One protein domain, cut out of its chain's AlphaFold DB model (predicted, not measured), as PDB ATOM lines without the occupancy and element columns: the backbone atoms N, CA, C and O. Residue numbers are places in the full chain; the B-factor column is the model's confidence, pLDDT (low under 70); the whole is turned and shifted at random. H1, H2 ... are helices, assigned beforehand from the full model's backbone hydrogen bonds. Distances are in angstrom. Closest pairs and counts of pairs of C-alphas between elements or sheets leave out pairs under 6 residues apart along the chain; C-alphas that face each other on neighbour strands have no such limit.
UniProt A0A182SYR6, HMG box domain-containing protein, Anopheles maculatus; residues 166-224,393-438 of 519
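AT A GLANCE: This is residues 166 to 224 and 393 to 438 of the 519 residues of the protein "HMG box domain-containing protein" of Anopheles maculatus (UniProt A0A182SYR6). Two long helices, H4 and H3, run side by side in opposite directions; at one end of this pair H1 and H2 cross, and beyond them residues 430 to 438 of H5 stick out. The 105 printed residues include five named helices, H1 to H5, all helix, in a loose rod of 62 by 29 by 23 A, radius of gyration 17.2 A.

HOW THE PARTS SIT: Start at H4, residues 393 to 416: it touches H3, residues 201 to 221, at a shallow tilt of 17 degrees, closest C-alphas Val 403 and Phe 218, 6.5 A. H2, residues 185 to 198, touches H1, residues 166 to 180, at C-alphas Leu 192 and Cys 170, 6.6 A. Every O i to N i+4 pair is within hydrogen-bond range in H4, but 15 of 17 in H3.

IN THESE COORDINATES: Find C-alpha 393 at (41.642, -10.520, 15.792); H4 runs 35.3 A from there. H5, residues 422 to 438, ends at (14.435, -58.994, 43.990).

THE WHOLE: Residues 225 to 392 are not printed, a gap of 14.1 A; residues 393 to 396 are under pLDDT 70.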
ATOM      1  N   PHE A 166      28.219 -31.481  36.815       97.12
ATOM      2  CA  PHE A 166      28.239 -32.885  36.390       97.12
ATOM      3  C   PHE A 166      29.400 -33.183  35.432       97.12
ATOM      4  O   PHE A 166      29.987 -34.267  35.484       97.12
ATOM      5  N   LEU A 167      29.749 -32.236  34.560       97.12
ATOM      6  CA  LEU A 167      30.884 -32.363  33.652       97.12
ATOM      7  C   LEU A 167      32.226 -32.251  34.396       97.12
ATOM      8  O   LEU A 167      33.109 -33.052  34.099       97.12
ATOM      9  N   LEU A 168      32.345 -31.387  35.415       96.94
ATOM     10  CA  LEU A 168      33.488 -31.359  36.345       96.94
ATOM     11  C   LEU A 168      33.677 -32.712  37.037       96.94
ATOM     12  O   LEU A 168      34.733 -33.337  36.923       96.94
ATOM     13  N   PHE A 169      32.617 -33.219  37.676       96.19
ATOM     14  CA  PHE A 169      32.603 -34.549  38.283       96.19
ATOM     15  C   PHE A 169      33.028 -35.637  37.279       96.19
ATOM     16  O   PHE A 169      33.847 -36.502  37.599       96.19
ATOM     17  N   CYS A 170      32.541 -35.566  36.035       95.69
ATOM     18  CA  CYS A 170      32.940 -36.477  34.964       95.69
ATOM     19  C   CYS A 170      34.399 -36.308  34.504       95.69
ATOM     20  O   CYS A 170      34.990 -37.305  34.089       95.69
ATOM     21  N   LYS A 171      34.979 -35.101  34.529       95.19
ATOM     22  CA  LYS A 171      36.385 -34.854  34.162       95.19
ATOM     23  C   LYS A 171      37.319 -35.484  35.204       95.19
ATOM     24  O   LYS A 171      38.226 -36.216  34.823       95.19
ATOM     25  N   ARG A 172      36.999 -35.341  36.499       94.69
ATOM     26  CA  ARG A 172      37.722 -35.970  37.625       94.69
ATOM     27  C   ARG A 172      37.616 -37.503  37.643       94.69
ATOM     28  O   ARG A 172      38.636 -38.179  37.736       94.69
ATOM     29  N   HIS A 173      36.411 -38.071  37.521       93.88
ATOM     30  CA  HIS A 173      36.188 -39.507  37.779       93.88
ATOM     31  C   HIS A 173      36.231 -40.412  36.538       93.88
ATOM     32  O   HIS A 173      36.404 -41.623  36.683       93.88
ATOM     33  N   ARG A 174      36.107 -39.886  35.307       94.06
ATOM     34  CA  ARG A 174      36.239 -40.715  34.090       94.06
ATOM     35  C   ARG A 174      37.598 -41.422  33.954       94.06
ATOM     36  O   ARG A 174      37.552 -42.607  33.623       94.06
ATOM     37  N   PRO A 175      38.773 -40.790  34.167       93.12
ATOM     38  CA  PRO A 175      40.046 -41.507  34.055       93.12
ATOM     39  C   PRO A 175      40.167 -42.622  35.102       93.12
ATOM     40  O   PRO A 175      40.630 -43.709  34.767       93.12
ATOM     41  N   VAL A 176      39.668 -42.396  36.323       91.00
ATOM     42  CA  VAL A 176      39.610 -43.409  37.390       91.00
ATOM     43  C   VAL A 176      38.736 -44.592  36.959       91.00
ATOM     44  O   VAL A 176      39.213 -45.721  36.882       91.00
ATOM     45  N   LEU A 177      37.487 -44.345  36.547       91.38
ATOM     46  CA  LEU A 177      36.590 -45.412  36.081       91.38
ATOM     47  C   LEU A 177      37.095 -46.137  34.827       91.38
ATOM     48  O   LEU A 177      36.739 -47.296  34.644       91.38
ATOM     49  N   LYS A 178      37.909 -45.500  33.977       92.62
ATOM     50  CA  LYS A 178      38.524 -46.157  32.812       92.62
ATOM     51  C   LYS A 178      39.688 -47.084  33.199       92.62
ATOM     52  O   LYS A 178      39.936 -48.045  32.482       92.62
ATOM     53  N   LYS A 179      40.373 -46.826  34.323       91.19
ATOM     54  CA  LYS A 179      41.382 -47.743  34.887       91.19
ATOM     55  C   LYS A 179      40.741 -48.975  35.538       91.19
ATOM     56  O   LYS A 179      41.249 -50.070  35.361       91.19
ATOM     57  N   HIS A 180      39.619 -48.810  36.245       88.75
ATOM     58  CA  HIS A 180      38.921 -49.929  36.905       88.75
ATOM     59  C   HIS A 180      37.976 -50.708  35.973       88.75
ATOM     60  O   HIS A 180      37.701 -51.881  36.207       88.75
ATOM     61  N   PHE A 181      37.460 -50.080  34.911       87.88
ATOM     62  CA  PHE A 181      36.563 -50.724  33.953       87.88
ATOM     63  C   PHE A 181      37.047 -50.521  32.517       87.88
ATOM     64  O   PHE A 181      36.951 -49.422  31.970       87.88
ATOM     65  N   HIS A 182      37.457 -51.617  31.875       89.94
ATOM     66  CA  HIS A 182      37.835 -51.688  30.457       89.94
ATOM     67  C   HIS A 182      36.608 -51.606  29.517       89.94
ATOM     68  O   HIS A 182      36.408 -52.431  28.632       89.94
ATOM     69  N   GLU A 183      35.738 -50.619  29.743       92.00
ATOM     70  CA  GLU A 183      34.487 -50.392  29.016       92.00
ATOM     71  C   GLU A 183      34.583 -49.197  28.049       92.00
ATOM     72  O   GLU A 183      35.366 -48.266  28.238       92.00
ATOM     73  N   GLU A 184      33.709 -49.164  27.033       93.81
ATOM     74  CA  GLU A 184      33.572 -47.998  26.149       93.81
ATOM     75  C   GLU A 184      33.216 -46.706  26.919       93.81
ATOM     76  O   GLU A 184      32.435 -46.707  27.877       93.81
ATOM     77  N   ASN A 185      33.692 -45.553  26.428       93.50
ATOM     78  CA  ASN A 185      33.394 -44.226  26.996       93.50
ATOM     79  C   ASN A 185      31.885 -43.977  27.207       93.50
ATOM     80  O   ASN A 185      31.488 -43.267  28.138       93.50
ATOM     81  N   ARG A 186      31.027 -44.560  26.362       95.12
ATOM     82  CA  ARG A 186      29.563 -44.463  26.448       95.12
ATOM     83  C   ARG A 186      28.983 -45.305  27.595       95.12
ATOM     84  O   ARG A 186      28.018 -44.863  28.218       95.12
ATOM     85  N   ALA A 187      29.576 -46.447  27.944       94.75
ATOM     86  CA  ALA A 187      29.223 -47.222  29.134       94.75
ATOM     87  C   ALA A 187      29.743 -46.557  30.420       94.75
ATOM     88  O   ALA A 187      28.957 -46.344  31.347       94.75
ATOM     89  N   ILE A 188      30.992 -46.075  30.428       94.38
ATOM     90  CA  ILE A 188      31.554 -45.288  31.543       94.38
ATOM     91  C   ILE A 188      30.703 -44.033  31.814       94.38
ATOM     92  O   ILE A 188      30.388 -43.719  32.959       94.38
ATOM     93  N   THR A 189      30.224 -43.345  30.774       95.81
ATOM     94  CA  THR A 189      29.343 -42.172  30.947       95.81
ATOM     95  C   THR A 189      27.963 -42.553  31.515       95.81
ATOM     96  O   THR A 189      27.432 -41.832  32.360       95.81
ATOM     97  N   LYS A 190      27.407 -43.725  31.160       95.25
ATOM     98  CA  LYS A 190      26.197 -44.282  31.810       95.25
ATOM     99  C   LYS A 190      26.441 -44.668  33.279       95.25
ATOM    100  O   LYS A 190      25.488 -44.658  34.057       95.25
ATOM    101  N   LYS A 191      27.671 -45.034  33.666       94.00
ATOM    102  CA  LYS A 191      28.071 -45.282  35.065       94.00
ATOM    103  C   LYS A 191      28.141 -43.971  35.855       94.00
ATOM    104  O   LYS A 191      27.399 -43.821  36.823       94.00
ATOM    105  N   LEU A 192      28.914 -42.994  35.374       95.19
ATOM    106  CA  LEU A 192      29.046 -41.657  35.975       95.19
ATOM    107  C   LEU A 192      27.686 -40.966  36.175       95.19
ATOM    108  O   LEU A 192      27.407 -40.450  37.253       95.19
ATOM    109  N   GLY A 193      26.791 -41.029  35.181       96.00
ATOM    110  CA  GLY A 193      25.442 -40.457  35.284       96.00
ATOM    111  C   GLY A 193      24.533 -41.117  36.334       96.00
ATOM    112  O   GLY A 193      23.611 -40.471  36.829       96.00
ATOM    113  N   LYS A 194      24.780 -42.382  36.708       94.25
ATOM    114  CA  LYS A 194      24.093 -43.042  37.837       94.25
ATOM    115  C   LYS A 194      24.722 -42.671  39.173       94.25
ATOM    116  O   LYS A 194      23.982 -42.488  40.134       94.25
ATOM    117  N   TRP A 195      26.054 -42.575  39.216       94.00
ATOM    118  CA  TRP A 195      26.798 -42.189  40.413       94.00
ATOM    119  C   TRP A 195      26.387 -40.787  40.858       94.00
ATOM    120  O   TRP A 195      25.862 -40.636  41.955       94.00
ATOM    121  N   TRP A 196      26.472 -39.802  39.957       95.75
ATOM    122  CA  TRP A 196      26.078 -38.413  40.213       95.75
ATOM    123  C   TRP A 196      24.663 -38.293  40.800       95.75
ATOM    124  O   TRP A 196      24.466 -37.647  41.827       95.75
ATOM    125  N   LYS A 197      23.685 -38.995  40.207       94.94
ATOM    126  CA  LYS A 197      22.288 -39.025  40.683       94.94
ATOM    127  C   LYS A 197      22.100 -39.654  42.072       94.94
ATOM    128  O   LYS A 197      21.042 -39.460  42.662       94.94
ATOM    129  N   LYS A 198      23.083 -40.403  42.577       92.62
ATOM    130  CA  LYS A 198      23.070 -41.060  43.894       92.62
ATOM    131  C   LYS A 198      24.013 -40.413  44.921       92.62
ATOM    132  O   LYS A 198      23.930 -40.783  46.084       92.62
ATOM    133  N   LEU A 199      24.853 -39.446  44.534       92.69
ATOM    134  CA  LEU A 199      25.639 -38.648  45.488       92.69
ATOM    135  C   LEU A 199      24.713 -37.802  46.386       92.69
ATOM    136  O   LEU A 199      23.739 -37.255  45.856       92.69
ATOM    137  N   PRO A 200      25.009 -37.633  47.688       93.25
ATOM    138  CA  PRO A 200      24.334 -36.675  48.562       93.25
ATOM    139  C   PRO A 200      24.673 -35.227  48.175       93.25
ATOM    140  O   PRO A 200      25.700 -34.963  47.545       93.25
ATOM    141  N   ALA A 201      23.835 -34.270  48.587       95.00
ATOM    142  CA  ALA A 201      24.010 -32.851  48.261       95.00
ATOM    143  C   ALA A 201      25.382 -32.302  48.697       95.00
ATOM    144  O   ALA A 201      26.057 -31.657  47.900       95.00
ATOM    145  N   GLN A 202      25.852 -32.657  49.899       93.94
ATOM    146  CA  GLN A 202      27.172 -32.274  50.427       93.94
ATOM    147  C   GLN A 202      28.337 -32.659  49.494       93.94
ATOM    148  O   GLN A 202      29.268 -31.881  49.322       93.94
ATOM    149  N   GLN A 203      28.271 -33.825  48.837       93.25
ATOM    150  CA  GLN A 203      29.302 -34.275  47.890       93.25
ATOM    151  C   GLN A 203      29.132 -33.674  46.482       93.25
ATOM    152  O   GLN A 203      30.074 -33.709  45.692       93.25
ATOM    153  N   ARG A 204      27.963 -33.105  46.145       94.69
ATOM    154  CA  ARG A 204      27.744 -32.355  44.890       94.69
ATOM    155  C   ARG A 204      28.126 -30.879  45.018       94.69
ATOM    156  O   ARG A 204      28.663 -30.323  44.062       94.69
ATOM    157  N   ALA A 205      27.912 -30.284  46.192       96.38
ATOM    158  CA  ALA A 205      28.177 -28.881  46.508       96.38
ATOM    159  C   ALA A 205      29.550 -28.347  46.038       96.38
ATOM    160  O   ALA A 205      29.555 -27.297  45.393       96.38
ATOM    161  N   PRO A 206      30.704 -29.028  46.245       96.25
ATOM    162  CA  PRO A 206      31.987 -28.521  45.749       96.25
ATOM    163  C   PRO A 206      32.049 -28.434  44.216       96.25
ATOM    164  O   PRO A 206      32.632 -27.495  43.683       96.25
ATOM    165  N   TYR A 207      31.400 -29.351  43.489       97.19
ATOM    166  CA  TYR A 207      31.317 -29.301  42.023       97.19
ATOM    167  C   TYR A 207      30.329 -28.238  41.528       97.19
ATOM    168  O   TYR A 207      30.536 -27.681  40.454       97.19
ATOM    169  N   GLN A 208      29.268 -27.959  42.293       97.50
ATOM    170  CA  GLN A 208      28.314 -26.880  42.013       97.50
ATOM    171  C   GLN A 208      29.008 -25.524  42.139       97.50
ATOM    172  O   GLN A 208      29.215 -24.874  41.113       97.50
ATOM    173  N   LYS A 209      29.540 -25.212  43.332       97.62
ATOM    174  CA  LYS A 209      30.306 -23.988  43.611       97.62
ATOM    175  C   LYS A 209      31.439 -23.765  42.605       97.62
ATOM    176  O   LYS A 209      31.585 -22.663  42.091       97.62
ATOM    177  N   LEU A 210      32.215 -24.805  42.278       97.19
ATOM    178  CA  LEU A 210      33.306 -24.689  41.303       97.19
ATOM    179  C   LEU A 210      32.800 -24.434  39.870       97.19
ATOM    180  O   LEU A 210      33.426 -23.682  39.127       97.19
ATOM    181  N   SER A 211      31.657 -25.008  39.470       97.44
ATOM    182  CA  SER A 211      31.056 -24.695  38.163       97.44
ATOM    183  C   SER A 211      30.420 -23.310  38.099       97.44
ATOM    184  O   SER A 211      30.395 -22.707  37.029       97.44
ATOM    185  N   GLU A 212      29.925 -22.803  39.226       97.69
ATOM    186  CA  GLU A 212      29.375 -21.456  39.354       97.69
ATOM    187  C   GLU A 212      30.499 -20.413  39.300       97.69
ATOM    188  O   GLU A 212      30.428 -19.517  38.463       97.69
ATOM    189  N   GLU A 213      31.581 -20.596  40.069       97.25
ATOM    190  CA  GLU A 213      32.776 -19.734  40.038       97.25
ATOM    191  C   GLU A 213      33.429 -19.702  38.646       97.25
ATOM    192  O   GLU A 213      33.801 -18.644  38.141       97.25
ATOM    193  N   HIS A 214      33.533 -20.855  37.978       96.88
ATOM    194  CA  HIS A 214      34.050 -20.897  36.613       96.88
ATOM    195  C   HIS A 214      33.083 -20.266  35.603       96.88
ATOM    196  O   HIS A 214      33.523 -19.633  34.648       96.88
ATOM    197  N   LYS A 215      31.764 -20.421  35.780       95.81
ATOM    198  CA  LYS A 215      30.768 -19.783  34.908       95.81
ATOM    199  C   LYS A 215      30.830 -18.259  35.029       95.81
ATOM    200  O   LYS A 215      30.758 -17.606  33.994       95.81
ATOM    201  N   THR A 216      30.937 -17.698  36.236       96.31
ATOM    202  CA  THR A 216      31.015 -16.238  36.413       96.31
ATOM    203  C   THR A 216      32.295 -15.689  35.795       96.31
ATOM    204  O   THR A 216      32.200 -14.868  34.891       96.31
ATOM    205  N   LYS A 217      33.465 -16.230  36.160       95.62
ATOM    206  CA  LYS A 217      34.762 -15.845  35.572       95.62
ATOM    207  C   LYS A 217      34.802 -15.970  34.049       95.62
ATOM    208  O   LYS A 217      35.342 -15.107  33.372       95.62
ATOM    209  N   PHE A 218      34.219 -17.032  33.493       95.00
ATOM    210  CA  PHE A 218      34.164 -17.218  32.043       95.00
ATOM    211  C   PHE A 218      33.313 -16.144  31.348       95.00
ATOM    212  O   PHE A 218      33.669 -15.725  30.255       95.00
ATOM    213  N   LEU A 219      32.195 -15.716  31.943       93.38
ATOM    214  CA  LEU A 219      31.324 -14.681  31.365       93.38
ATOM    215  C   LEU A 219      31.889 -13.265  31.557       93.38
ATOM    216  O   LEU A 219      31.692 -12.424  30.692       93.38
ATOM    217  N   ASP A 220      32.616 -13.034  32.649       93.31
ATOM    218  CA  ASP A 220      33.368 -11.806  32.937       93.31
ATOM    219  C   ASP A 220      34.505 -11.581  31.919       93.31
ATOM    220  O   ASP A 220      34.602 -10.532  31.291       93.31
ATOM    221  N   VAL A 221      35.300 -12.624  31.648       91.88
ATOM    222  CA  VAL A 221      36.377 -12.606  30.639       91.88
ATOM    223  C   VAL A 221      35.856 -12.584  29.193       91.88
ATOM    224  O   VAL A 221      36.576 -12.176  28.283       91.88
ATOM    225  N   ASN A 222      34.625 -13.039  28.955       89.25
ATOM    226  CA  ASN A 222      34.039 -13.182  27.622       89.25
ATOM    227  C   ASN A 222      32.574 -12.687  27.612       89.25
ATOM    228  O   ASN A 222      31.650 -13.505  27.504       89.25
ATOM    229  N   PRO A 223      32.345 -11.363  27.724       88.50
ATOM    230  CA  PRO A 223      31.001 -10.782  27.803       88.50
ATOM    231  C   PRO A 223      30.185 -11.012  26.520       88.50
ATOM    232  O   PRO A 223      28.979 -11.246  26.580       88.50
ATOM    233  N   ASP A 224      30.853 -11.078  25.362       86.12
ATOM    234  CA  ASP A 224      30.259 -11.412  24.060       86.12
ATOM    235  C   ASP A 224      29.862 -12.897  23.905       86.12
ATOM    236  O   ASP A 224      29.469 -13.340  22.816       86.12
ATOM    237  N   LEU A 393      41.046  -9.179  15.747       62.72
ATOM    238  CA  LEU A 393      41.642 -10.520  15.792       62.72
ATOM    239  C   LEU A 393      42.575 -10.693  17.003       62.72
ATOM    240  O   LEU A 393      42.530 -11.743  17.638       62.72
ATOM    241  N   ALA A 394      43.383  -9.678  17.329       65.81
ATOM    242  CA  ALA A 394      44.276  -9.689  18.491       65.81
ATOM    243  C   ALA A 394      43.502  -9.677  19.828       65.81
ATOM    244  O   ALA A 394      43.882 -10.338  20.796       65.81
ATOM    245  N   GLU A 395      42.378  -8.964  19.859       66.75
ATOM    246  CA  GLU A 395      41.433  -8.943  20.977       66.75
ATOM    247  C   GLU A 395      40.786 -10.320  21.204       66.75
ATOM    248  O   GLU A 395      40.823 -10.849  22.316       66.75
ATOM    249  N   LEU A 396      40.300 -10.965  20.135       68.81
ATOM    250  CA  LEU A 396      39.752 -12.323  20.201       68.81
ATOM    251  C   LEU A 396      40.780 -13.364  20.674       68.81
ATOM    252  O   LEU A 396      40.411 -14.258  21.437       68.81
ATOM    253  N   THR A 397      42.056 -13.260  20.280       79.50
ATOM    254  CA  THR A 397      43.106 -14.159  20.801       79.50
ATOM    255  C   THR A 397      43.365 -13.949  22.291       79.50
ATOM    256  O   THR A 397      43.503 -14.930  23.017       79.50
ATOM    257  N   LYS A 398      43.333 -12.701  22.778       86.81
ATOM    258  CA  LYS A 398      43.518 -12.381  24.202       86.81
ATOM    259  C   LYS A 398      42.394 -12.951  25.078       86.81
ATOM    260  O   LYS A 398      42.666 -13.495  26.147       86.81
ATOM    261  N   VAL A 399      41.140 -12.886  24.618       86.75
ATOM    262  CA  VAL A 399      39.998 -13.526  25.307       86.75
ATOM    263  C   VAL A 399      40.170 -15.048  25.347       86.75
ATOM    264  O   VAL A 399      39.973 -15.661  26.395       86.75
ATOM    265  N   ASP A 400      40.590 -15.666  24.239       87.19
ATOM    266  CA  ASP A 400      40.852 -17.110  24.166       87.19
ATOM    267  C   ASP A 400      41.973 -17.559  25.131       87.19
ATOM    268  O   ASP A 400      41.817 -18.572  25.814       87.19
ATOM    269  N   GLU A 401      43.071 -16.800  25.240       90.56
ATOM    270  CA  GLU A 401      44.168 -17.046  26.194       90.56
ATOM    271  C   GLU A 401      43.700 -16.943  27.654       90.56
ATOM    272  O   GLU A 401      44.035 -17.785  28.494       90.56
ATOM    273  N   MET A 402      42.888 -15.930  27.972       91.81
ATOM    274  CA  MET A 402      42.325 -15.760  29.313       91.81
ATOM    275  C   MET A 402      41.324 -16.877  29.654       91.81
ATOM    276  O   MET A 402      41.321 -17.366  30.784       91.81
ATOM    277  N   VAL A 403      40.539 -17.357  28.683       91.44
ATOM    278  CA  VAL A 403      39.671 -18.539  28.835       91.44
ATOM    279  C   VAL A 403      40.485 -19.824  29.041       91.44
ATOM    280  O   VAL A 403      40.105 -20.651  29.870       91.44
ATOM    281  N   GLU A 404      41.617 -20.004  28.357       91.75
ATOM    282  CA  GLU A 404      42.499 -21.161  28.576       91.75
ATOM    283  C   GLU A 404      43.136 -21.132  29.977       91.75
ATOM    284  O   GLU A 404      43.146 -22.147  30.679       91.75
ATOM    285  N   LYS A 405      43.544 -19.950  30.457       94.75
ATOM    286  CA  LYS A 405      43.991 -19.744  31.845       94.75
ATOM    287  C   LYS A 405      42.903 -20.100  32.872       94.75
ATOM    288  O   LYS A 405      43.224 -20.665  33.918       94.75
ATOM    289  N   LEU A 406      41.628 -19.834  32.570       94.62
ATOM    290  CA  LEU A 406      40.494 -20.263  33.399       94.62
ATOM    291  C   LEU A 406      40.244 -21.781  33.341       94.62
ATOM    292  O   LEU A 406      39.999 -22.374  34.392       94.62
ATOM    293  N   GLU A 407      40.361 -22.438  32.174       93.69
ATOM    294  CA  GLU A 407      40.296 -23.913  32.088       93.69
ATOM    295  C   GLU A 407      41.441 -24.579  32.899       93.69
ATOM    296  O   GLU A 407      41.231 -25.648  33.479       93.69
ATOM    297  N   LEU A 408      42.613 -23.935  33.019       95.44
ATOM    298  CA  LEU A 408      43.732 -24.392  33.860       95.44
ATOM    299  C   LEU A 408      43.494 -24.176  35.367       95.44
ATOM    300  O   LEU A 408      43.705 -25.105  36.150       95.44
ATOM    301  N   GLU A 409      43.016 -22.997  35.791       96.25
ATOM    302  CA  GLU A 409      42.641 -22.742  37.198       96.25
ATOM    303  C   GLU A 409      41.559 -23.735  37.664       96.25
ATOM    304  O   GLU A 409      41.617 -24.288  38.769       96.25
ATOM    305  N   LEU A 410      40.596 -24.011  36.779       95.75
ATOM    306  CA  LEU A 410      39.521 -24.972  36.996       95.75
ATOM    307  C   LEU A 410      40.045 -26.384  37.265       95.75
ATOM    308  O   LEU A 410      39.534 -27.058  38.160       95.75
ATOM    309  N   ASP A 411      41.051 -26.835  36.516       95.62
ATOM    310  CA  ASP A 411      41.612 -28.179  36.664       95.62
ATOM    311  C   ASP A 411      42.484 -28.324  37.911       95.62
ATOM    312  O   ASP A 411      42.414 -29.363  38.574       95.62
ATOM    313  N   GLN A 412      43.221 -27.280  38.301       96.62
ATOM    314  CA  GLN A 412      43.916 -27.245  39.590       96.62
ATOM    315  C   GLN A 412      42.905 -27.379  40.739       96.62
ATOM    316  O   GLN A 412      43.001 -28.303  41.550       96.62
ATOM    317  N   LYS A 413      41.853 -26.549  40.750       95.88
ATOM    318  CA  LYS A 413      40.778 -26.622  41.755       95.88
ATOM    319  C   LYS A 413      40.046 -27.965  41.743       95.88
ATOM    320  O   LYS A 413      39.791 -28.529  42.806       95.88
ATOM    321  N   LEU A 414      39.771 -28.531  40.567       95.88
ATOM    322  CA  LEU A 414      39.167 -29.857  40.425       95.88
ATOM    323  C   LEU A 414      40.083 -30.985  40.930       95.88
ATOM    324  O   LEU A 414      39.585 -31.989  41.442       95.88
ATOM    325  N   SER A 415      41.407 -30.835  40.813       93.12
ATOM    326  CA  SER A 415      42.373 -31.798  41.357       93.12
ATOM    327  C   SER A 415      42.483 -31.761  42.884       93.12
ATOM    328  O   SER A 415      42.814 -32.788  43.480       93.12
ATOM    329  N   ASN A 416      42.116 -30.638  43.510       93.31
ATOM    330  CA  ASN A 416      42.087 -30.478  44.965       93.31
ATOM    331  C   ASN A 416      40.804 -31.045  45.600       93.31
ATOM    332  O   ASN A 416      40.801 -31.355  46.789       93.31
ATOM    333  N   ILE A 417      39.718 -31.230  44.835       90.88
ATOM    334  CA  ILE A 417      38.523 -31.918  45.346       90.88
ATOM    335  C   ILE A 417      38.853 -33.415  45.523       90.88
ATOM    336  O   ILE A 417      39.268 -34.056  44.544       90.88
ATOM    337  N   PRO A 418      38.646 -34.009  46.717       83.62
ATOM    338  CA  PRO A 418      38.852 -35.438  46.936       83.62
ATOM    339  C   PRO A 418      38.096 -36.279  45.904       83.62
ATOM    340  O   PRO A 418      36.909 -36.059  45.646       83.62
ATOM    341  N   ALA A 419      38.796 -37.232  45.288       76.56
ATOM    342  CA  ALA A 419      38.144 -38.216  44.437       76.56
ATOM    343  C   ALA A 419      37.260 -39.111  45.316       76.56
ATOM    344  O   ALA A 419      37.697 -39.590  46.360       76.56
ATOM    345  N   LEU A 420      36.015 -39.317  44.897       82.94
ATOM    346  CA  LEU A 420      35.094 -40.219  45.579       82.94
ATOM    347  C   LEU A 420      35.554 -41.663  45.336       82.94
ATOM    348  O   LEU A 420      35.960 -41.992  44.216       82.94
ATOM    349  N   GLY A 421      35.499 -42.504  46.372       81.44
ATOM    350  CA  GLY A 421      35.996 -43.881  46.319       81.44
ATOM    351  C   GLY A 421      35.339 -44.697  45.205       81.44
ATOM    352  O   GLY A 421      34.135 -44.583  44.952       81.44
ATOM    353  N   ILE A 422      36.121 -45.540  44.529       86.12
ATOM    354  CA  ILE A 422      35.580 -46.487  43.545       86.12
ATOM    355  C   ILE A 422      34.704 -47.522  44.269       86.12
ATOM    356  O   ILE A 422      33.683 -47.965  43.750       86.12
ATOM    357  N   GLU A 423      35.064 -47.819  45.511       82.94
ATOM    358  CA  GLU A 423      34.467 -48.767  46.443       82.94
ATOM    359  C   GLU A 423      32.989 -48.420  46.700       82.94
ATOM    360  O   GLU A 423      32.108 -49.266  46.522       82.94
ATOM    361  N   ASP A 424      32.686 -47.146  46.983       81.94
ATOM    362  CA  ASP A 424      31.314 -46.625  47.112       81.94
ATOM    363  C   ASP A 424      30.493 -46.860  45.835       81.94
ATOM    364  O   ASP A 424      29.314 -47.237  45.877       81.94
ATOM    365  N   PHE A 425      31.115 -46.652  44.671       85.50
ATOM    366  CA  PHE A 425      30.479 -46.874  43.379       85.50
ATOM    367  C   PHE A 425      30.243 -48.370  43.092       85.50
ATOM    368  O   PHE A 425      29.208 -48.735  42.518       85.50
ATOM    369  N   GLU A 426      31.137 -49.258  43.525       86.50
ATOM    370  CA  GLU A 426      30.956 -50.705  43.401       86.50
ATOM    371  C   GLU A 426      29.865 -51.233  44.338       86.50
ATOM    372  O   GLU A 426      28.962 -51.942  43.877       86.50
ATOM    373  N   ILE A 427      29.849 -50.805  45.604       86.06
ATOM    374  CA  ILE A 427      28.783 -51.100  46.578       86.06
ATOM    375  C   ILE A 427      27.425 -50.633  46.030       86.06
ATOM    376  O   ILE A 427      26.437 -51.383  46.021       86.06
ATOM    377  N   MET A 428      27.371 -49.417  45.481       84.75
ATOM    378  CA  MET A 428      26.194 -48.857  44.815       84.75
ATOM    379  C   MET A 428      25.710 -49.718  43.635       84.75
ATOM    380  O   MET A 428      24.499 -49.900  43.450       84.75
ATOM    381  N   GLN A 429      26.629 -50.252  42.828       83.88
ATOM    382  CA  GLN A 429      26.316 -51.099  41.675       83.88
ATOM    383  C   GLN A 429      25.927 -52.529  42.087       83.88
ATOM    384  O   GLN A 429      25.019 -53.106  41.484       83.88
ATOM    385  N   GLY A 430      26.527 -53.084  43.142       86.00
ATOM    386  CA  GLY A 430      26.115 -54.346  43.761       86.00
ATOM    387  C   GLY A 430      24.684 -54.273  44.299       86.00
ATOM    388  O   GLY A 430      23.842 -55.114  43.973       86.00
ATOM    389  N   ASN A 431      24.354 -53.205  45.027       84.38
ATOM    390  CA  ASN A 431      23.001 -52.976  45.535       84.38
ATOM    391  C   ASN A 431      21.972 -52.721  44.415       84.38
ATOM    392  O   ASN A 431      20.822 -53.154  44.524       84.38
ATOM    393  N   GLU A 432      22.375 -52.120  43.291       84.00
ATOM    394  CA  GLU A 432      21.542 -52.007  42.084       84.00
ATOM    395  C   GLU A 432      21.257 -53.381  41.436       84.00
ATOM    396  O   GLU A 432      20.113 -53.656  41.065       84.00
ATOM    397  N   LYS A 433      22.260 -54.274  41.348       84.12
ATOM    398  CA  LYS A 433      22.083 -55.669  40.892       84.12
ATOM    399  C   LYS A 433      21.117 -56.431  41.819       84.12
ATOM    400  O   LYS A 433      20.153 -57.031  41.340       84.12
ATOM    401  N   ARG A 434      21.306 -56.340  43.145       83.56
ATOM    402  CA  ARG A 434      20.444 -56.983  44.165       83.56
ATOM    403  C   ARG A 434      18.991 -56.490  44.094       83.56
ATOM    404  O   ARG A 434      18.072 -57.309  44.085       83.56
ATOM    405  N   ARG A 435      18.766 -55.172  43.966       81.44
ATOM    406  CA  ARG A 435      17.422 -54.577  43.786       81.44
ATOM    407  C   ARG A 435      16.713 -55.085  42.529       81.44
ATOM    408  O   ARG A 435      15.496 -55.235  42.558       81.44
ATOM    409  N   LYS A 436      17.444 -55.372  41.446       80.31
ATOM    410  CA  LYS A 436      16.865 -55.944  40.220       80.31
ATOM    411  C   LYS A 436      16.498 -57.413  40.385       80.31
ATOM    412  O   LYS A 436      15.356 -57.748  40.093       80.31
ATOM    413  N   LYS A 437      17.384 -58.243  40.956       79.12
ATOM    414  CA  LYS A 437      17.082 -59.662  41.234       79.12
ATOM    415  C   LYS A 437      15.811 -59.812  42.084       79.12
ATOM    416  O   LYS A 437      14.931 -60.574  41.708       79.12
ATOM    417  N   ARG A 438      15.653 -59.004  43.146       79.06
ATOM    418  CA  ARG A 438      14.435 -58.994  43.990       79.06
ATOM    419  C   ARG A 438      13.157 -58.553  43.259       79.06
ATOM    420  O   ARG A 438      12.075 -58.918  43.696       79.06
TER     421      ARG A 438